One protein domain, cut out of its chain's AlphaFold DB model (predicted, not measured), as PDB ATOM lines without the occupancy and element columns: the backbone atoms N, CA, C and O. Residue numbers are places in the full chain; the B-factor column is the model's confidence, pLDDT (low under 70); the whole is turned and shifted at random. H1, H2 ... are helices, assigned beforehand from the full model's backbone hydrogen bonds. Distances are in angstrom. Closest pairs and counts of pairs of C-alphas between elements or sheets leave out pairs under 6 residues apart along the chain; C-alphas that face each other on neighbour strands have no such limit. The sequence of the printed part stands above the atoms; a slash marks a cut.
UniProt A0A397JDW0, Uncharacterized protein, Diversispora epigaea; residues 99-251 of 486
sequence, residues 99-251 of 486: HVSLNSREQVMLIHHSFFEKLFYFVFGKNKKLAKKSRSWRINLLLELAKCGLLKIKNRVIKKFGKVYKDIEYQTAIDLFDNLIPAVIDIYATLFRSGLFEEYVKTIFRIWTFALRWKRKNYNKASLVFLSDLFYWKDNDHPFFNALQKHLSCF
ATOM      1  N   HIS A  99     314.063 284.694 376.523       87.94
ATOM      2  CA  HIS A  99     314.091 285.518 375.318       87.94
ATOM      3  C   HIS A  99     312.826 286.352 375.152       87.94
ATOM      4  O   HIS A  99     312.936 287.490 374.693       87.94
ATOM      5  N   VAL A 100     311.656 285.823 375.532       91.31
ATOM      6  CA  VAL A 100     310.412 286.607 375.572       91.31
ATOM      7  C   VAL A 100     310.608 287.825 376.463       91.31
ATOM      8  O   VAL A 100     310.397 288.940 376.000       91.31
ATOM      9  N   SER A 101     311.104 287.621 377.686       90.88
ATOM     10  CA  SER A 101     311.350 288.708 378.636       90.88
ATOM     11  C   SER A 101     312.354 289.738 378.119       90.88
ATOM     12  O   SER A 101     312.081 290.936 378.138       90.88
ATOM     13  N   LEU A 102     313.506 289.301 377.602       88.56
ATOM     14  CA  LEU A 102     314.526 290.221 377.091       88.56
ATOM     15  C   LEU A 102     314.004 291.056 375.911       88.56
ATOM     16  O   LEU A 102     314.210 292.270 375.878       88.56
ATOM     17  N   ASN A 103     313.298 290.425 374.970       90.25
ATOM     18  CA  ASN A 103     312.794 291.108 373.780       90.25
ATOM     19  C   ASN A 103     311.613 292.024 374.083       90.25
ATOM     20  O   ASN A 103     311.522 293.099 373.492       90.25
ATOM     21  N   SER A 104     310.720 291.631 374.993       92.38
ATOM     22  CA  SER A 104     309.590 292.468 375.382       92.38
ATOM     23  C   SER A 104     310.060 293.705 376.152       92.38
ATOM     24  O   SER A 104     309.587 294.806 375.878       92.38
ATOM     25  N   ARG A 105     311.054 293.567 377.043       93.19
ATOM     26  CA  ARG A 105     311.683 294.698 377.752       93.19
ATOM     27  C   ARG A 105     312.362 295.674 376.794       93.19
ATOM     28  O   ARG A 105     312.146 296.880 376.895       93.19
ATOM     29  N   GLU A 106     313.159 295.166 375.850       92.19
ATOM     30  CA  GLU A 106     313.784 296.002 374.815       92.19
ATOM     31  C   GLU A 106     312.723 296.736 373.988       92.19
ATOM     32  O   GLU A 106     312.855 297.928 373.718       92.19
ATOM     33  N   GLN A 107     311.636 296.054 373.633       91.75
ATOM     34  CA  GLN A 107     310.570 296.652 372.849       91.75
ATOM     35  C   GLN A 107     309.832 297.773 373.591       91.75
ATOM     36  O   GLN A 107     309.634 298.838 373.008       91.75
ATOM     37  N   VAL A 108     309.471 297.573 374.863       92.50
ATOM     38  CA  VAL A 108     308.842 298.618 375.692       92.50
ATOM     39  C   VAL A 108     309.749 299.849 375.787       92.50
ATOM     40  O   VAL A 108     309.282 300.972 375.596       92.50
ATOM     41  N   MET A 109     311.055 299.647 375.986       92.50
ATOM     42  CA  MET A 109     312.038 300.735 376.003       92.50
ATOM     43  C   MET A 109     312.121 301.499 374.682       92.50
ATOM     44  O   MET A 109     312.254 302.719 374.696       92.50
ATOM     45  N   LEU A 110     312.073 300.798 373.546       91.44
ATOM     46  CA  LEU A 110     312.162 301.420 372.225       91.44
ATOM     47  C   LEU A 110     310.904 302.225 371.885       91.44
ATOM     48  O   LEU A 110     311.022 303.348 371.401       91.44
ATOM     49  N   ILE A 111     309.717 301.674 372.148       90.81
ATOM     50  CA  ILE A 111     308.441 302.343 371.855       90.81
ATOM     51  C   ILE A 111     308.255 303.575 372.747       90.81
ATOM     52  O   ILE A 111     307.865 304.632 372.260       90.81
ATOM     53  N   HIS A 112     308.592 303.467 374.034       91.38
ATOM     54  CA  HIS A 112     308.437 304.550 375.007       91.38
ATOM     55  C   HIS A 112     309.767 305.255 375.315       91.38
ATOM     56  O   HIS A 112     309.969 305.767 376.419       91.38
ATOM     57  N   HIS A 113     310.685 305.303 374.342       92.00
ATOM     58  CA  HIS A 113     312.032 305.850 374.538       92.00
ATOM     59  C   HIS A 113     312.010 307.285 375.070       92.00
ATOM     60  O   HIS A 113     312.793 307.614 375.952       92.00
ATOM     61  N   SER A 114     311.101 308.133 374.581       91.75
ATOM     62  CA  SER A 114     310.977 309.530 375.023       91.75
ATOM     63  C   SER A 114     310.684 309.657 376.522       91.75
ATOM     64  O   SER A 114     311.227 310.537 377.190       91.75
ATOM     65  N   PHE A 115     309.862 308.762 377.074       92.81
ATOM     66  CA  PHE A 115     309.601 308.693 378.508       92.81
ATOM     67  C   PHE A 115     310.844 308.217 379.271       92.81
ATOM     68  O   PHE A 115     311.287 308.880 380.211       92.81
ATOM     69  N   PHE A 116     311.441 307.099 378.849       93.19
ATOM     70  CA  PHE A 116     312.597 306.527 379.541       93.19
ATOM     71  C   PHE A 116     313.846 307.403 379.460       93.19
ATOM     72  O   PHE A 116     314.661 307.393 380.377       93.19
ATOM     73  N   GLU A 117     313.988 308.191 378.401       93.19
ATOM     74  CA  GLU A 117     315.034 309.196 378.263       93.19
ATOM     75  C   GLU A 117     314.863 310.318 379.292       93.19
ATOM     76  O   GLU A 117     315.820 310.655 379.988       93.19
ATOM     77  N   LYS A 118     313.638 310.834 379.475       92.94
ATOM     78  CA  LYS A 118     313.342 311.816 380.532       92.94
ATOM     79  C   LYS A 118     313.621 311.245 381.923       92.94
ATOM     80  O   LYS A 118     314.267 311.912 382.728       92.94
ATOM     81  N   LEU A 119     313.185 310.010 382.187       92.06
ATOM     82  CA  LEU A 119     313.476 309.315 383.444       92.06
ATOM     83  C   LEU A 119     314.990 309.155 383.652       92.06
ATOM     84  O   LEU A 119     315.506 309.426 384.732       92.06
ATOM     85  N   PHE A 120     315.718 308.766 382.608       92.06
ATOM     86  CA  PHE A 120     317.165 308.607 382.659       92.06
ATOM     87  C   PHE A 120     317.875 309.936 382.951       92.06
ATOM     88  O   PHE A 120     318.734 309.980 383.828       92.06
ATOM     89  N   TYR A 121     317.507 311.031 382.283       93.69
ATOM     90  CA  TYR A 121     318.102 312.349 382.543       93.69
ATOM     91  C   TYR A 121     317.765 312.891 383.927       93.69
ATOM     92  O   TYR A 121     318.596 313.573 384.523       93.69
ATOM     93  N   PHE A 122     316.584 312.568 384.452       90.94
ATOM     94  CA  PHE A 122     316.217 312.910 385.820       90.94
ATOM     95  C   PHE A 122     317.115 312.199 386.843       90.94
ATOM     96  O   PHE A 122     317.594 312.831 387.777       90.94
ATOM     97  N   VAL A 123     317.388 310.905 386.647       88.31
ATOM     98  CA  VAL A 123     318.152 310.089 387.607       88.31
ATOM     99  C   VAL A 123     319.668 310.271 387.471       88.31
ATOM    100  O   VAL A 123     320.375 310.302 388.472       88.31
ATOM    101  N   PHE A 124     320.188 310.380 386.247       88.38
ATOM    102  CA  PHE A 124     321.635 310.364 385.971       88.38
ATOM    103  C   PHE A 124     322.202 311.713 385.505       88.38
ATOM    104  O   PHE A 124     323.409 311.824 385.276       88.38
ATOM    105  N   GLY A 125     321.350 312.728 385.360       89.31
ATOM    106  CA  GLY A 125     321.710 314.061 384.886       89.31
ATOM    107  C   GLY A 125     321.645 314.212 383.362       89.31
ATOM    108  O   GLY A 125     321.939 313.291 382.598       89.31
ATOM    109  N   LYS A 126     321.304 315.428 382.911       86.75
ATOM    110  CA  LYS A 126     321.097 315.783 381.491       86.75
ATOM    111  C   LYS A 126     322.343 315.629 380.609       86.75
ATOM    112  O   LYS A 126     322.220 315.478 379.401       86.75
ATOM    113  N   ASN A 127     323.536 315.642 381.206       88.12
ATOM    114  CA  ASN A 127     324.807 315.527 380.477       88.12
ATOM    115  C   ASN A 127     325.143 314.074 380.091       88.12
ATOM    116  O   ASN A 127     326.109 313.824 379.369       88.12
ATOM    117  N   LYS A 128     324.393 313.087 380.598       87.75
ATOM    118  CA  LYS A 128     324.548 311.675 380.230       87.75
ATOM    119  C   LYS A 128     323.611 311.356 379.075       87.75
ATOM    120  O   LYS A 128     322.507 311.864 379.047       87.75
ATOM    121  N   LYS A 129     324.013 310.471 378.158       87.38
ATOM    122  CA  LYS A 129     323.195 310.068 377.000       87.38
ATOM    123  C   LYS A 129     322.616 308.667 377.184       87.38
ATOM    124  O   LYS A 129     323.359 307.723 377.474       87.38
ATOM    125  N   LEU A 130     321.311 308.515 376.957       89.38
ATOM    126  CA  LEU A 130     320.689 307.200 376.835       89.38
ATOM    127  C   LEU A 130     320.908 306.678 375.409       89.38
ATOM    128  O   LEU A 130     320.552 307.320 374.425       89.38
ATOM    129  N   ALA A 131     321.546 305.516 375.280       86.00
ATOM    130  CA  ALA A 131     321.732 304.892 373.974       86.00
ATOM    131  C   ALA A 131     320.401 304.302 373.484       86.00
ATOM    132  O   ALA A 131     319.752 303.579 374.245       86.00
ATOM    133  N   LYS A 132     320.062 304.513 372.200       80.69
ATOM    134  CA  LYS A 132     318.872 303.910 371.561       80.69
ATOM    135  C   LYS A 132     318.818 302.395 371.773       80.69
ATOM    136  O   LYS A 132     317.768 301.848 372.080       80.69
ATOM    137  N   LYS A 133     319.973 301.729 371.663       81.56
ATOM    138  CA  LYS A 133     320.153 300.325 372.046       81.56
ATOM    139  C   LYS A 133     320.908 300.249 373.369       81.56
ATOM    140  O   LYS A 133     322.135 300.172 373.407       81.56
ATOM    141  N   SER A 134     320.167 300.359 374.465       84.75
ATOM    142  CA  SER A 134     320.736 300.303 375.811       84.75
ATOM    143  C   SER A 134     321.091 298.873 376.220       84.75
ATOM    144  O   SER A 134     320.469 297.909 375.785       84.75
ATOM    145  N   ARG A 135     322.109 298.728 377.079       82.50
ATOM    146  CA  ARG A 135     322.487 297.428 377.654       82.50
ATOM    147  C   ARG A 135     321.344 296.884 378.519       82.50
ATOM    148  O   ARG A 135     320.699 297.663 379.219       82.50
ATOM    149  N   SER A 136     321.155 295.563 378.544       80.75
ATOM    150  CA  SER A 136     320.023 294.921 379.237       80.75
ATOM    151  C   SER A 136     319.903 295.287 380.719       80.75
ATOM    152  O   SER A 136     318.795 295.514 381.189       80.75
ATOM    153  N   TRP A 137     321.017 295.435 381.445       80.81
ATOM    154  CA  TRP A 137     320.981 295.856 382.855       80.81
ATOM    155  C   TRP A 137     320.402 297.265 383.036       80.81
ATOM    156  O   TRP A 137     319.679 297.524 383.991       80.81
ATOM    157  N   ARG A 138     320.684 298.177 382.098       86.81
ATOM    158  CA  ARG A 138     320.190 299.557 382.143       86.81
ATOM    159  C   ARG A 138     318.707 299.616 381.804       86.81
ATOM    160  O   ARG A 138     317.979 300.378 382.424       86.81
ATOM    161  N   ILE A 139     318.280 298.800 380.840       88.75
ATOM    162  CA  ILE A 139     316.861 298.612 380.521       88.75
ATOM    163  C   ILE A 139     316.117 298.140 381.769       88.75
ATOM    164  O   ILE A 139     315.134 298.760 382.155       88.75
ATOM    165  N   ASN A 140     316.625 297.097 382.431       87.38
ATOM    166  CA  ASN A 140     316.005 296.564 383.640       87.38
ATOM    167  C   ASN A 140     315.896 297.627 384.738       87.38
ATOM    168  O   ASN A 140     314.817 297.846 385.269       87.38
ATOM    169  N   LEU A 141     316.985 298.353 385.006       87.81
ATOM    170  CA  LEU A 141     317.002 299.424 386.001       87.81
ATOM    171  C   LEU A 141     315.940 300.499 385.732       87.81
ATOM    172  O   LEU A 141     315.235 300.905 386.646       87.81
ATOM    173  N   LEU A 142     315.812 300.965 384.487       91.75
ATOM    174  CA  LEU A 142     314.832 301.999 384.140       91.75
ATOM    175  C   LEU A 142     313.389 301.496 384.243       91.75
ATOM    176  O   LEU A 142     312.522 302.244 384.689       91.75
ATOM    177  N   LEU A 143     313.138 300.242 383.866       91.62
ATOM    178  CA  LEU A 143     311.829 299.611 384.020       91.62
ATOM    179  C   LEU A 143     311.459 299.456 385.505       91.62
ATOM    180  O   LEU A 143     310.344 299.809 385.884       91.62
ATOM    181  N   GLU A 144     312.391 299.015 386.351       90.44
ATOM    182  CA  GLU A 144     312.175 298.898 387.800       90.44
ATOM    183  C   GLU A 144     311.956 300.260 388.462       90.44
ATOM    184  O   GLU A 144     311.030 300.434 389.251       90.44
ATOM    185  N   LEU A 145     312.749 301.273 388.094       90.31
ATOM    186  CA  LEU A 145     312.546 302.643 388.574       90.31
ATOM    187  C   LEU A 145     311.164 303.176 388.185       90.31
ATOM    188  O   LEU A 145     310.505 303.816 389.002       90.31
ATOM    189  N   ALA A 146     310.708 302.892 386.964       91.31
ATOM    190  CA  ALA A 146     309.377 303.269 386.508       91.31
ATOM    191  C   ALA A 146     308.268 302.530 387.283       91.31
ATOM    192  O   ALA A 146     307.323 303.177 387.736       91.31
ATOM    193  N   LYS A 147     308.407 301.213 387.507       89.25
ATOM    194  CA  LYS A 147     307.475 300.397 388.310       89.25
ATOM    195  C   LYS A 147     307.382 300.912 389.750       89.25
ATOM    196  O   LYS A 147     306.295 301.228 390.230       89.25
ATOM    197  N   CYS A 148     308.519 301.070 390.422       87.75
ATOM    198  CA  CYS A 148     308.598 301.567 391.797       87.75
ATOM    199  C   CYS A 148     308.107 303.014 391.928       87.75
ATOM    200  O   CYS A 148     307.403 303.351 392.882       87.75
ATOM    201  N   GLY A 149     308.459 303.874 390.970       87.19
ATOM    202  CA  GLY A 149     308.007 305.262 390.928       87.19
ATOM    203  C   GLY A 149     306.489 305.358 390.821       87.19
ATOM    204  O   GLY A 149     305.866 306.070 391.609       87.19
ATOM    205  N   LEU A 150     305.889 304.581 389.914       85.38
ATOM    206  CA  LEU A 150     304.441 304.494 389.774       85.38
ATOM    207  C   LEU A 150     303.780 304.033 391.071       85.38
ATOM    208  O   LEU A 150     302.852 304.696 391.518       85.38
ATOM    209  N   LEU A 151     304.245 302.942 391.688       85.62
ATOM    210  CA  LEU A 151     303.647 302.416 392.922       85.62
ATOM    211  C   LEU A 151     303.531 303.495 394.011       85.62
ATOM    212  O   LEU A 151     302.512 303.570 394.695       85.62
ATOM    213  N   LYS A 152     304.522 304.391 394.111       88.88
ATOM    214  CA  LYS A 152     304.513 305.510 395.066       88.88
ATOM    215  C   LYS A 152     303.496 306.604 394.736       88.88
ATOM    216  O   LYS A 152     302.958 307.231 395.648       88.88
ATOM    217  N   ILE A 153     303.242 306.878 393.455       87.44
ATOM    218  CA  ILE A 153     302.396 308.008 393.028       87.44
ATOM    219  C   ILE A 153     301.011 307.591 392.519       87.44
ATOM    220  O   ILE A 153     300.145 308.454 392.373       87.44
ATOM    221  N   LYS A 154     300.771 306.295 392.289       86.00
ATOM    222  CA  LYS A 154     299.571 305.743 391.638       86.00
ATOM    223  C   LYS A 154     298.280 306.256 392.260       86.00
ATOM    224  O   LYS A 154     297.428 306.781 391.552       86.00
ATOM    225  N   ASN A 155     298.168 306.196 393.586       87.88
ATOM    226  CA  ASN A 155     296.970 306.649 394.295       87.88
ATOM    227  C   ASN A 155     296.708 308.149 394.094       87.88
ATOM    228  O   ASN A 155     295.563 308.555 393.905       87.88
ATOM    229  N   ARG A 156     297.762 308.977 394.070       90.50
ATOM    230  CA  ARG A 156     297.645 310.424 393.826       90.50
ATOM    231  C   ARG A 156     297.222 310.712 392.385       90.50
ATOM    232  O   ARG A 156     296.372 311.569 392.163       90.50
ATOM    233  N   VAL A 157     297.776 309.974 391.422       86.25
ATOM    234  CA  VAL A 157     297.427 310.086 389.997       86.25
ATOM    235  C   VAL A 157     295.969 309.677 389.764       86.25
ATOM    236  O   VAL A 157     295.215 310.440 389.164       86.25
ATOM    237  N   ILE A 158     295.532 308.532 390.299       84.69
ATOM    238  CA  ILE A 158     294.142 308.063 390.180       84.69
ATOM    239  C   ILE A 158     293.173 309.027 390.868       84.69
ATOM    240  O   ILE A 158     292.117 309.312 390.315       84.69
ATOM    241  N   LYS A 159     293.521 309.573 392.042       88.94
ATOM    242  CA  LYS A 159     292.668 310.547 392.741       88.94
ATOM    243  C   LYS A 159     292.498 311.849 391.951       88.94
ATOM    244  O   LYS A 159     291.429 312.442 392.001       88.94
ATOM    245  N   LYS A 160     293.539 312.297 391.239       88.94
ATOM    246  CA  LYS A 160     293.520 313.560 390.487       88.94
ATOM    247  C   LYS A 160     292.802 313.453 389.140       88.94
ATOM    248  O   LYS A 160     292.065 314.364 388.787       88.94
ATOM    249  N   PHE A 161     293.040 312.379 388.391       84.38
ATOM    250  CA  PHE A 161     292.521 312.230 387.026       84.38
ATOM    251  C   PHE A 161     291.300 311.300 386.944       84.38
ATOM    252  O   PHE A 161     290.503 311.408 386.019       84.38
ATOM    253  N   GLY A 162     291.102 310.419 387.928       78.81
ATOM    254  CA  GLY A 162     290.083 309.371 387.895       78.81
ATOM    255  C   GLY A 162     290.521 308.144 387.085       78.81
ATOM    256  O   GLY A 162     291.447 308.200 386.281       78.81
ATOM    257  N   LYS A 163     289.847 307.003 387.287       71.50
ATOM    258  CA  LYS A 163     290.181 305.735 386.600       71.50
ATOM    259  C   LYS A 163     289.842 305.731 385.101       71.50
ATOM    260  O   LYS A 163     290.398 304.929 384.362       71.50
ATOM    261  N   VAL A 164     288.916 306.586 384.663       74.50
ATOM    262  CA  VAL A 164     288.314 306.548 383.312       74.50
ATOM    263  C   VAL A 164     288.586 307.846 382.536       74.50
ATOM    264  O   VAL A 164     287.804 308.252 381.679       74.50
ATOM    265  N   TYR A 165     289.686 308.540 382.847       79.31
ATOM    266  CA  TYR A 165     290.047 309.784 382.163       79.31
ATOM    267  C   TYR A 165     290.375 309.515 380.691       79.31
ATOM    268  O   TYR A 165     291.287 308.750 380.398       79.31
ATOM    269  N   LYS A 166     289.627 310.111 379.759       80.25
ATOM    270  CA  LYS A 166     289.659 309.737 378.332       80.25
ATOM    271  C   LYS A 166     290.841 310.305 377.535       80.25
ATOM    272  O   LYS A 166     290.952 310.007 376.350       80.25
ATOM    273  N   ASP A 167     291.692 311.119 378.151       87.00
ATOM    274  CA  ASP A 167     292.850 311.696 377.468       87.00
ATOM    275  C   ASP A 167     293.826 310.616 376.979       87.00
ATOM    276  O   ASP A 167     294.155 309.670 377.700       87.00
ATOM    277  N   ILE A 168     294.294 310.771 375.742       82.62
ATOM    278  CA  ILE A 168     295.092 309.756 375.048       82.62
ATOM    279  C   ILE A 168     296.481 309.614 375.680       82.62
ATOM    280  O   ILE A 168     296.985 308.492 375.803       82.62
ATOM    281  N   GLU A 169     297.105 310.718 376.095       82.62
ATOM    282  CA  GLU A 169     298.434 310.689 376.711       82.62
ATOM    283  C   GLU A 169     298.371 310.028 378.085       82.62
ATOM    284  O   GLU A 169     299.182 309.150 378.393       82.62
ATOM    285  N   TYR A 170     297.356 310.381 378.878       84.06
ATOM    286  CA  TYR A 170     297.092 309.751 380.164       84.06
ATOM    287  C   TYR A 170     296.838 308.248 380.021       84.06
ATOM    288  O   TYR A 170     297.484 307.456 380.705       84.06
ATOM    289  N   GLN A 171     295.950 307.839 379.111       82.25
ATOM    290  CA  GLN A 171     295.652 306.423 378.869       82.25
ATOM    291  C   GLN A 171     296.895 305.652 378.418       82.25
ATOM    292  O   GLN A 171     297.150 304.548 378.897       82.25
ATOM    293  N   THR A 172     297.723 306.254 377.562       85.81
ATOM    294  CA  THR A 172     298.990 305.654 377.121       85.81
ATOM    295  C   THR A 172     299.978 305.501 378.277       85.81
ATOM    296  O   THR A 172     300.650 304.474 378.381       85.81
ATOM    297  N   ALA A 173     300.073 306.500 379.158       84.56
ATOM    298  CA  ALA A 173     300.924 306.426 380.339       84.56
ATOM    299  C   ALA A 173     300.435 305.340 381.305       84.56
ATOM    300  O   ALA A 173     301.236 304.523 381.750       84.56
ATOM    301  N   ILE A 174     299.133 305.283 381.594       85.06
ATOM    302  CA  ILE A 174     298.561 304.250 382.463       85.06
ATOM    303  C   ILE A 174     298.755 302.851 381.867       85.06
ATOM    304  O   ILE A 174     299.181 301.964 382.595       85.06
ATOM    305  N   ASP A 175     298.550 302.642 380.562       86.81
ATOM    306  CA  ASP A 175     298.823 301.349 379.911       86.81
ATOM    307  C   ASP A 175     300.312 300.961 380.002       86.81
ATOM    308  O   ASP A 175     300.651 299.824 380.334       86.81
ATOM    309  N   LEU A 176     301.234 301.915 379.815       87.81
ATOM    310  CA  LEU A 176     302.666 301.676 380.031       87.81
ATOM    311  C   LEU A 176     302.956 301.178 381.453       87.81
ATOM    312  O   LEU A 176     303.712 300.227 381.654       87.81
ATOM    313  N   PHE A 177     302.355 301.837 382.431       88.06
ATOM    314  CA  PHE A 177     302.673 301.686 383.838       88.06
ATOM    315  C   PHE A 177     301.972 300.506 384.519       88.06
ATOM    316  O   PHE A 177     302.618 299.762 385.254       88.06
ATOM    317  N   ASP A 178     300.681 300.314 384.267       85.38
ATOM    318  CA  ASP A 178     299.860 299.287 384.916       85.38
ATOM    319  C   ASP A 178     299.847 297.961 384.150       85.38
ATOM    320  O   ASP A 178     299.526 296.924 384.733       85.38
ATOM    321  N   ASN A 179     300.201 297.972 382.861       87.56
ATOM    322  CA  ASN A 179     300.081 296.801 381.998       87.56
ATOM    323  C   ASN A 179     301.429 296.388 381.387       87.56
ATOM    324  O   ASN A 179     301.918 295.293 381.671       87.56
ATOM    325  N   LEU A 180     302.073 297.262 380.603       90.50
ATOM    326  CA  LEU A 180     303.293 296.917 379.858       90.50
ATOM    327  C   LEU A 180     304.486 296.615 380.772       90.50
ATOM    328  O   LEU A 180     305.084 295.545 380.663       90.50
ATOM    329  N   ILE A 181     304.848 297.548 381.659       90.81
ATOM    330  CA  ILE A 181     306.026 297.421 382.529       90.81
ATOM    331  C   ILE A 181     305.919 296.192 383.450       90.81
ATOM    332  O   ILE A 181     306.851 295.382 383.432       90.81
ATOM    333  N   PRO A 182     304.813 295.978 384.196       89.75
ATOM    334  CA  PRO A 182     304.655 294.785 385.022       89.75
ATOM    335  C   PRO A 182     304.758 293.500 384.200       89.75
ATOM    336  O   PRO A 182     305.529 292.610 384.554       89.75
ATOM    337  N   ALA A 183     304.084 293.429 383.044       90.38
ATOM    338  CA  ALA A 183     304.118 292.243 382.194       90.38
ATOM    339  C   ALA A 183     305.548 291.870 381.768       90.38
ATOM    340  O   ALA A 183     305.929 290.704 381.850       90.38
ATOM    341  N   VAL A 184     306.367 292.834 381.334       92.75
ATOM    342  CA  VAL A 184     307.718 292.535 380.822       92.75
ATOM    343  C   VAL A 184     308.766 292.323 381.916       92.75
ATOM    344  O   VAL A 184     309.752 291.613 381.685       92.75
ATOM    345  N   ILE A 185     308.583 292.918 383.098       87.00
ATOM    346  CA  ILE A 185     309.447 292.673 384.258       87.00
ATOM    347  C   ILE A 185     309.157 291.284 384.825       87.00
ATOM    348  O   ILE A 185     310.076 290.463 384.918       87.00
ATOM    349  N   ASP A 186     307.887 291.006 385.125       89.00
ATOM    350  CA  ASP A 186     307.492 289.878 385.967       89.00
ATOM    351  C   ASP A 186     307.437 288.552 385.195       89.00
ATOM    352  O   ASP A 186     307.669 287.504 385.799       89.00
ATOM    353  N   ILE A 187     307.223 288.567 383.866       92.06
ATOM    354  CA  ILE A 187     307.028 287.351 383.049       92.06
ATOM    355  C   ILE A 187     308.075 286.261 383.293       92.06
ATOM    356  O   ILE A 187     307.722 285.094 383.436       92.06
ATOM    357  N   TYR A 188     309.356 286.627 383.347       89.44
ATOM    358  CA  TYR A 188     310.432 285.666 383.576       89.44
ATOM    359  C   TYR A 188     310.855 285.628 385.039       89.44
ATOM    360  O   TYR A 188     310.915 284.554 385.627       89.44
ATOM    361  N   ALA A 189     311.148 286.792 385.627       83.88
ATOM    362  CA  ALA A 189     311.748 286.871 386.956       83.88
ATOM    363  C   ALA A 189     310.825 286.341 388.060       83.88
ATOM    364  O   ALA A 189     311.333 285.766 389.017       83.88
ATOM    365  N   THR A 190     309.511 286.495 387.889       86.06
ATOM    366  CA  THR A 190     308.504 286.151 388.897       86.06
ATOM    367  C   THR A 190     307.628 285.003 388.414       86.06
ATOM    368  O   THR A 190     307.625 283.942 389.027       86.06
ATOM    369  N   LEU A 191     306.919 285.174 387.294       90.62
ATOM    370  CA  LEU A 191     305.861 284.249 386.876       90.62
ATOM    371  C   LEU A 191     306.422 282.902 386.415       90.62
ATOM    372  O   LEU A 191     306.092 281.865 386.985       90.62
ATOM    373  N   PHE A 192     307.320 282.920 385.427       90.31
ATOM    374  CA  PHE A 192     307.960 281.704 384.927       90.31
ATOM    375  C   PHE A 192     308.761 280.997 386.023       90.31
ATOM    376  O   PHE A 192     308.598 279.799 386.244       90.31
ATOM    377  N   ARG A 193     309.613 281.749 386.733       83.81
ATOM    378  CA  ARG A 193     310.508 281.177 387.742       83.81
ATOM    379  C   ARG A 193     309.787 280.625 388.956       83.81
ATOM    380  O   ARG A 193     310.277 279.643 389.488       83.81
ATOM    381  N   SER A 194     308.660 281.197 389.368       84.62
ATOM    382  CA  SER A 194     307.859 280.658 390.478       84.62
ATOM    383  C   SER A 194     306.922 279.532 390.032       84.62
ATOM    384  O   SER A 194     306.227 278.947 390.857       84.62
ATOM    385  N   GLY A 195     306.877 279.212 388.734       89.62
ATOM    386  CA  GLY A 195     305.951 278.223 388.192       89.62
ATOM    387  C   GLY A 195     304.484 278.657 388.258       89.62
ATOM    388  O   GLY A 195     303.605 277.804 388.270       89.62
ATOM    389  N   LEU A 196     304.207 279.968 388.296       91.12
ATOM    390  CA  LEU A 196     302.848 280.521 388.282       91.12
ATOM    391  C   LEU A 196     302.268 280.408 386.870       91.12
ATOM    392  O   LEU A 196     302.293 281.358 386.085       91.12
ATOM    393  N   PHE A 197     301.838 279.198 386.518       94.69
ATOM    394  CA  PHE A 197     301.504 278.821 385.150       94.69
ATOM    395  C   PHE A 197     300.358 279.648 384.555       94.69
ATOM    396  O   PHE A 197     300.507 280.194 383.462       94.69
ATOM    397  N   GLU A 198     299.243 279.799 385.270       95.25
ATOM    398  CA  GLU A 198     298.071 280.524 384.760       95.25
ATOM    399  C   GLU A 198     298.382 282.008 384.514       95.25
ATOM    400  O   GLU A 198     298.049 282.578 383.469       95.25
ATOM    401  N   GLU A 199     299.079 282.648 385.452       95.81
ATOM    402  CA  GLU A 199     299.534 284.032 385.346       95.81
ATOM    403  C   GLU A 199     300.571 284.195 384.233       95.81
ATOM    404  O   GLU A 199     300.528 285.181 383.487       95.81
ATOM    405  N   TYR A 200     301.486 283.233 384.090       95.81
ATOM    406  CA  TYR A 200     302.479 283.210 383.022       95.81
ATOM    407  C   TYR A 200     301.801 283.166 381.650       95.81
ATOM    408  O   TYR A 200     302.075 284.031 380.819       95.81
ATOM    409  N   VAL A 201     300.865 282.239 381.425       95.88
ATOM    410  CA  VAL A 201     300.143 282.091 380.149       95.88
ATOM    411  C   VAL A 201     299.340 283.351 379.819       95.88
ATOM    412  O   VAL A 201     299.450 283.880 378.707       95.88
ATOM    413  N   LYS A 202     298.608 283.909 380.795       95.06
ATOM    414  CA  LYS A 202     297.896 285.192 380.637       95.06
ATOM    415  C   LYS A 202     298.853 286.324 380.259       95.06
ATOM    416  O   LYS A 202     298.535 287.151 379.403       95.06
ATOM    417  N   THR A 203     300.039 286.361 380.860       95.31
ATOM    418  CA  THR A 203     301.044 287.393 380.579       95.31
ATOM    419  C   THR A 203     301.719 287.185 379.222       95.31
ATOM    420  O   THR A 203     301.958 288.168 378.522       95.31
ATOM    421  N   ILE A 204     301.950 285.943 378.780       94.50
ATOM    422  CA  ILE A 204     302.402 285.648 377.411       94.50
ATOM    423  C   ILE A 204     301.381 286.143 376.388       94.50
ATOM    424  O   ILE A 204     301.773 286.794 375.418       94.50
ATOM    425  N   PHE A 205     300.086 285.901 376.616       94.31
ATOM    426  CA  PHE A 205     299.027 286.427 375.755       94.31
ATOM    427  C   PHE A 205     299.053 287.959 375.702       94.31
ATOM    428  O   PHE A 205     299.070 288.534 374.615       94.31
ATOM    429  N   ARG A 206     299.172 288.637 376.853       92.38
ATOM    430  CA  ARG A 206     299.328 290.105 376.902       92.38
ATOM    431  C   ARG A 206     300.544 290.573 376.102       92.38
ATOM    432  O   ARG A 206     300.399 291.401 375.205       92.38
ATOM    433  N   ILE A 207     301.722 289.997 376.343       92.06
ATOM    434  CA  ILE A 207     302.952 290.329 375.608       92.06
ATOM    435  C   ILE A 207     302.775 290.112 374.102       92.06
ATOM    436  O   ILE A 207     303.227 290.938 373.306       92.06
ATOM    437  N   TRP A 208     302.093 289.039 373.699       92.94
ATOM    438  CA  TRP A 208     301.773 288.786 372.299       92.94
ATOM    439  C   TRP A 208     300.904 289.893 371.694       92.94
ATOM    440  O   TRP A 208     301.235 290.372 370.609       92.94
ATOM    441  N   THR A 209     299.857 290.361 372.385       88.62
ATOM    442  CA  THR A 209     299.020 291.462 371.868       88.62
ATOM    443  C   THR A 209     299.836 292.732 371.607       88.62
ATOM    444  O   THR A 209     299.664 293.375 370.568       88.62
ATOM    445  N   PHE A 210     300.807 293.053 372.470       87.38
ATOM    446  CA  PHE A 210     301.702 294.197 372.268       87.38
ATOM    447  C   PHE A 210     302.674 293.964 371.108       87.38
ATOM    448  O   PHE A 210     302.858 294.830 370.250       87.38
ATOM    449  N   ALA A 211     303.264 292.768 371.036       87.69
ATOM    450  CA  ALA A 211     304.143 292.378 369.941       87.69
ATOM    451  C   ALA A 211     303.418 292.438 368.586       87.69
ATOM    452  O   ALA A 211     304.007 292.881 367.598       87.69
ATOM    453  N   LEU A 212     302.142 292.045 368.543       88.31
ATOM    454  CA  LEU A 212     301.284 292.140 367.367       88.31
ATOM    455  C   LEU A 212     300.999 293.603 367.003       88.31
ATOM    456  O   LEU A 212     301.283 294.003 365.872       88.31
ATOM    457  N   ARG A 213     300.521 294.412 367.963       88.62
ATOM    458  CA  ARG A 213     300.221 295.846 367.785       88.62
ATOM    459  C   ARG A 213     301.406 296.614 367.201       88.62
ATOM    460  O   ARG A 213     301.243 297.432 366.302       88.62
ATOM    461  N   TRP A 214     302.606 296.326 367.689       88.12
ATOM    462  CA  TRP A 214     303.840 296.995 367.273       88.12
ATOM    463  C   TRP A 214     304.590 296.279 366.146       88.12
ATOM    464  O   TRP A 214     305.728 296.640 365.846       88.12
ATOM    465  N   LYS A 215     303.990 295.250 365.531       88.00
ATOM    466  CA  LYS A 215     304.580 294.477 364.426       88.00
ATOM    467  C   LYS A 215     305.996 293.964 364.742       88.00
ATOM    468  O   LYS A 215     306.881 293.968 363.883       88.00
ATOM    469  N   ARG A 216     306.236 293.503 365.978       85.88
ATOM    470  CA  ARG A 216     307.533 292.944 366.388       85.88
ATOM    471  C   ARG A 216     307.836 291.714 365.553       85.88
ATOM    472  O   ARG A 216     307.162 290.691 365.678       85.88
ATOM    473  N   LYS A 217     308.894 291.799 364.747       86.25
ATOM    474  CA  LYS A 217     309.382 290.668 363.958       86.25
ATOM    475  C   LYS A 217     309.601 289.452 364.868       86.25
ATOM    476  O   LYS A 217     310.164 289.578 365.955       86.25
ATOM    477  N   ASN A 218     309.168 288.286 364.395       86.69
ATOM    478  CA  ASN A 218     309.257 286.972 365.040       86.69
ATOM    479  C   ASN A 218     308.351 286.774 366.268       86.69
ATOM    480  O   ASN A 218     307.650 285.769 366.324       86.69
ATOM    481  N   TYR A 219     308.313 287.702 367.225       86.38
ATOM    482  CA  TYR A 219     307.540 287.534 368.469       86.38
ATOM    483  C   TYR A 219     306.036 287.750 368.306       86.38
ATOM    484  O   TYR A 219     305.256 287.228 369.098       86.38
ATOM    485  N   ASN A 220     305.612 288.428 367.238       84.50
ATOM    486  CA  ASN A 220     304.208 288.428 366.829       84.50
ATOM    487  C   ASN A 220     303.697 287.029 366.425       84.50
ATOM    488  O   ASN A 220     302.489 286.809 366.417       84.50
ATOM    489  N   LYS A 221     304.605 286.094 366.098       87.25
ATOM    490  CA  LYS A 221     304.303 284.700 365.739       87.25
ATOM    491  C   LYS A 221     304.699 283.719 366.840       87.25
ATOM    492  O   LYS A 221     303.895 282.876 367.195       87.25
ATOM    493  N   ALA A 222     305.904 283.829 367.398       88.31
ATOM    494  CA  ALA A 222     306.452 282.843 368.332       88.31
ATOM    495  C   ALA A 222     305.577 282.654 369.585       88.31
ATOM    496  O   ALA A 222     305.267 281.524 369.948       88.31
ATOM    497  N   SER A 223     305.109 283.749 370.196       89.81
ATOM    498  CA  SER A 223     304.197 283.670 371.344       89.81
ATOM    499  C   SER A 223     302.842 283.065 370.976       89.81
ATOM    500  O   SER A 223     302.298 282.285 371.747       89.81
ATOM    501  N   LEU A 224     302.322 283.373 369.784       88.88
ATOM    502  CA  LEU A 224     301.062 282.807 369.299       88.88
ATOM    503  C   LEU A 224     301.176 281.306 369.034       88.88
ATOM    504  O   LEU A 224     300.289 280.553 369.404       88.88
ATOM    505  N   VAL A 225     302.278 280.878 368.416       89.81
ATOM    506  CA  VAL A 225     302.560 279.465 368.147       89.81
ATOM    507  C   VAL A 225     302.625 278.678 369.455       89.81
ATOM    508  O   VAL A 225     302.005 277.628 369.551       89.81
ATOM    509  N   PHE A 226     303.300 279.210 370.477       91.06
ATOM    510  CA  PHE A 226     303.335 278.588 371.801       91.06
ATOM    511  C   PHE A 226     301.949 278.483 372.448       91.06
ATOM    512  O   PHE A 226     301.594 277.425 372.956       91.06
ATOM    513  N   LEU A 227     301.154 279.558 372.413       92.56
ATOM    514  CA  LEU A 227     299.788 279.537 372.947       92.56
ATOM    515  C   LEU A 227     298.901 278.539 372.193       92.56
ATOM    516  O   LEU A 227     298.117 277.832 372.814       92.56
ATOM    517  N   SER A 228     299.059 278.452 370.871       92.81
ATOM    518  CA  SER A 228     298.353 277.480 370.035       92.81
ATOM    519  C   SER A 228     298.699 276.044 370.420       92.81
ATOM    520  O   SER A 228     297.786 275.236 370.557       92.81
ATOM    521  N   ASP A 229     299.983 275.723 370.606       90.56
ATOM    522  CA  ASP A 229     300.398 274.386 371.049       90.56
ATOM    523  C   ASP A 229     299.824 274.073 372.437       90.56
ATOM    524  O   ASP A 229     299.314 272.983 372.675       90.56
ATOM    525  N   LEU A 230     299.866 275.054 373.344       93.00
ATOM    526  CA  LEU A 230     299.385 274.900 374.710       93.00
ATOM    527  C   LEU A 230     297.885 274.600 374.771       93.00
ATOM    528  O   LEU A 230     297.480 273.687 375.489       93.00
ATOM    529  N   PHE A 231     297.072 275.355 374.028       93.75
ATOM    530  CA  PHE A 231     295.630 275.117 373.958       93.75
ATOM    531  C   PHE A 231     295.319 273.798 373.266       93.75
ATOM    532  O   PHE A 231     294.515 273.036 373.782       93.75
ATOM    533  N   TYR A 232     296.037 273.455 372.194       93.44
ATOM    534  CA  TYR A 232     295.906 272.143 371.571       93.44
ATOM    535  C   TYR A 232     296.171 271.005 372.569       93.44
ATOM    536  O   TYR A 232     295.388 270.062 372.648       93.44
ATOM    537  N   TRP A 233     297.240 271.085 373.367       93.25
ATOM    538  CA  TRP A 233     297.520 270.068 374.383       93.25
ATOM    539  C   TRP A 233     296.455 270.012 375.469       93.25
ATOM    540  O   TRP A 233     296.132 268.922 375.928       93.25
ATOM    541  N   LYS A 234     295.915 271.164 375.868       94.38
ATOM    542  CA  LYS A 234     294.834 271.237 376.847       94.38
ATOM    543  C   LYS A 234     293.558 270.579 376.325       94.38
ATOM    544  O   LYS A 234     292.987 269.747 377.014       94.38
ATOM    545  N   ASP A 235     293.142 270.936 375.115       96.94
ATOM    546  CA  ASP A 235     291.867 270.511 374.531       96.94
ATOM    547  C   ASP A 235     291.856 269.019 374.159       96.94
ATOM    548  O   ASP A 235     290.792 268.424 374.027       96.94
ATOM    549  N   ASN A 236     293.036 268.412 373.996       95.50
ATOM    550  CA  ASN A 236     293.204 266.991 373.681       95.50
ATOM    551  C   ASN A 236     293.685 266.158 374.884       95.50
ATOM    552  O   ASN A 236     294.215 265.065 374.682       95.50
ATOM    553  N   ASP A 237     293.587 266.680 376.113       92.75
ATOM    554  CA  ASP A 237     294.039 266.013 377.348       92.75
ATOM    555  C   ASP A 237     295.476 265.461 377.266       92.75
ATOM    556  O   ASP A 237     295.841 264.439 377.855       92.75
ATOM    557  N   HIS A 238     296.335 266.147 376.513       88.88
ATOM    558  CA  HIS A 238     297.691 265.689 376.273       88.88
ATOM    559  C   HIS A 238     298.520 265.836 377.564       88.88
ATOM    560  O   HIS A 238     298.578 266.931 378.139       88.88
ATOM    561  N   PRO A 239     299.261 264.798 378.010       88.56
ATOM    562  CA  PRO A 239     299.954 264.791 379.308       88.56
ATOM    563  C   PRO A 239     300.981 265.921 379.458       88.56
ATOM    564  O   PRO A 239     301.317 266.339 380.567       88.56
ATOM    565  N   PHE A 240     301.459 266.453 378.334       87.38
ATOM    566  CA  PHE A 240     302.393 267.570 378.311       87.38
ATOM    567  C   PHE A 240     301.810 268.878 378.869       87.38
ATOM    568  O   PHE A 240     302.555 269.657 379.461       87.38
ATOM    569  N   PHE A 241     300.494 269.105 378.763       92.38
ATOM    570  CA  PHE A 241     299.855 270.258 379.404       92.38
ATOM    571  C   PHE A 241     300.049 270.206 380.927       92.38
ATOM    572  O   PHE A 241     300.535 271.165 381.527       92.38
ATOM    573  N   ASN A 242     299.789 269.043 381.534       92.19
ATOM    574  CA  ASN A 242     299.981 268.820 382.969       92.19
ATOM    575  C   ASN A 242     301.458 268.922 383.378       92.19
ATOM    576  O   ASN A 242     301.766 269.457 384.444       92.19
ATOM    577  N   ALA A 243     302.377 268.437 382.537       90.94
ATOM    578  CA  ALA A 243     303.813 268.567 382.779       90.94
ATOM    579  C   ALA A 243     304.254 270.041 382.801       90.94
ATOM    580  O   ALA A 243     304.960 270.454 383.720       90.94
ATOM    581  N   LEU A 244     303.796 270.850 381.839       90.69
ATOM    582  CA  LEU A 244     304.059 272.290 381.819       90.69
ATOM    583  C   LEU A 244     303.430 273.012 383.006       90.69
ATOM    584  O   LEU A 244     304.079 273.865 383.604       90.69
ATOM    585  N   GLN A 245     302.199 272.660 383.367       93.12
ATOM    586  CA  GLN A 245     301.502 273.274 384.492       93.12
ATOM    587  C   GLN A 245     302.234 273.030 385.818       93.12
ATOM    588  O   GLN A 245     302.367 273.951 386.620       93.12
ATOM    589  N   LYS A 246     302.749 271.813 386.038       91.62
ATOM    590  CA  LYS A 246     303.447 271.434 387.279       91.62
ATOM    591  C   LYS A 246     304.916 271.855 387.318       91.62
ATOM    592  O   LYS A 246     305.432 272.157 388.389       91.62
ATOM    593  N   HIS A 247     305.596 271.862 386.172       89.44
ATOM    594  CA  HIS A 247     307.059 271.979 386.094       89.44
ATOM    595  C   HIS A 247     307.529 273.099 385.161       89.44
ATOM    596  O   HIS A 247     308.603 273.006 384.569       89.44
ATOM    597  N   LEU A 248     306.746 274.176 385.023       90.00
ATOM    598  CA  LEU A 248     307.037 275.285 384.109       90.00
ATOM    599  C   LEU A 248     308.491 275.785 384.206       90.00
ATOM    600  O   LEU A 248     309.156 275.921 383.179       90.00
ATOM    601  N   SER A 249     308.992 276.027 385.422       87.81
ATOM    602  CA  SER A 249     310.331 276.589 385.658       87.81
ATOM    603  C   SER A 249     311.474 275.701 385.159       87.81
ATOM    604  O   SER A 249     312.543 276.219 384.829       87.81
ATOM    605  N   CYS A 250     311.249 274.389 385.032       84.38
ATOM    606  CA  CYS A 250     312.242 273.440 384.537       84.38
ATOM    607  C   CYS A 250     312.558 273.645 383.045       84.38
ATOM    608  O   CYS A 250     313.650 273.308 382.589       84.38
ATOM    609  N   PHE A 251     311.640 274.234 382.274       86.06
ATOM    610  CA  PHE A 251     311.777 274.413 380.825       86.06
ATOM    611  C   PHE A 251     312.484 275.727 380.471       86.06
ATOM    612  O   PHE A 251     311.938 276.608 379.801       86.06
TER     613      PHE A 251
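Overview. This is residues 99 to 251 of the 486 residues of an uncharacterized protein of Diversispora epigaea (UniProt A0A397JDW0). An elongated row of helices has H3, the longest, crossing H4 at one end, with H2 packed on H3; H1 and H4 lie side by side in the middle, and H5 leads on to H6 and H7 at the other end. H1, H4 and H5 make an up-and-down bundle, each running against the one before. Residues 164 to 169, of which 168 and 169 belong to H4, stick out. The printed part has 153 residues, seven helices in order H1 to H7 and no named strand: all helix, only just compact, close to loose, with a radius of gyration of the C-alphas of 17.4 A and spans of 55 by 35 by 28 A.

Along the chain. H3, residues 136 to 161, is 33.4 A long, with a kink of 59 degrees near residue 153. H4, residues 168 to 192, is 32.4 A long, with a kink of 58 degrees near residue 186. H5 is residues 197 to 213, 24.4 A; H6 residues 219 to 235, 23.9 A. H1, residues 99 to 111, begins at C-alpha (314.091, 285.518, 375.318). H2 is residues 113 to 124. H7, residues 239 to 250, ends at C-alpha (312.242, 273.440, 384.537).

Arrangement. H3 touches H4 at a steep tilt of 49 degrees, closest C-alphas Leu 143 and Ile 181, 6.4 A. H2 touches H3 with residues 116 to 120 alone, about perpendicular, C-alphas of Phe 116 and Leu 142 closest at 6.8 A. H1 touches H4 at a shallow tilt of 18 degrees, opposite ways, Arg 105 and Val 184 having the closest C-alphas, 5.5 A. H4 and H5 form a helical hairpin, closest C-alphas Leu 191 and Tyr 200, 5.2 A. H5 and H6 form another, closest C-alphas Leu 212 and Asn 220, 4.8 A. H7 touches H6, closest C-alphas Trp 233 and Phe 241, 5.5 A. H2 and H7 are apart. Every O i to N i+4 pair is within hydrogen-bond range in H1, H2 and H5; in H3 20 of 22, H4 14 of 21, H6 11 of 13 and H7 6 of 8.

Size, cuts and confidence. The C-alphas farthest apart, Asn 127 and Asp 237, are 58.4 A apart. The printed part has no cut; the link from H2 to H3, 11 residues, is long. Mean pLDDT of the printed part is 88.9, and no printed residue is under 70.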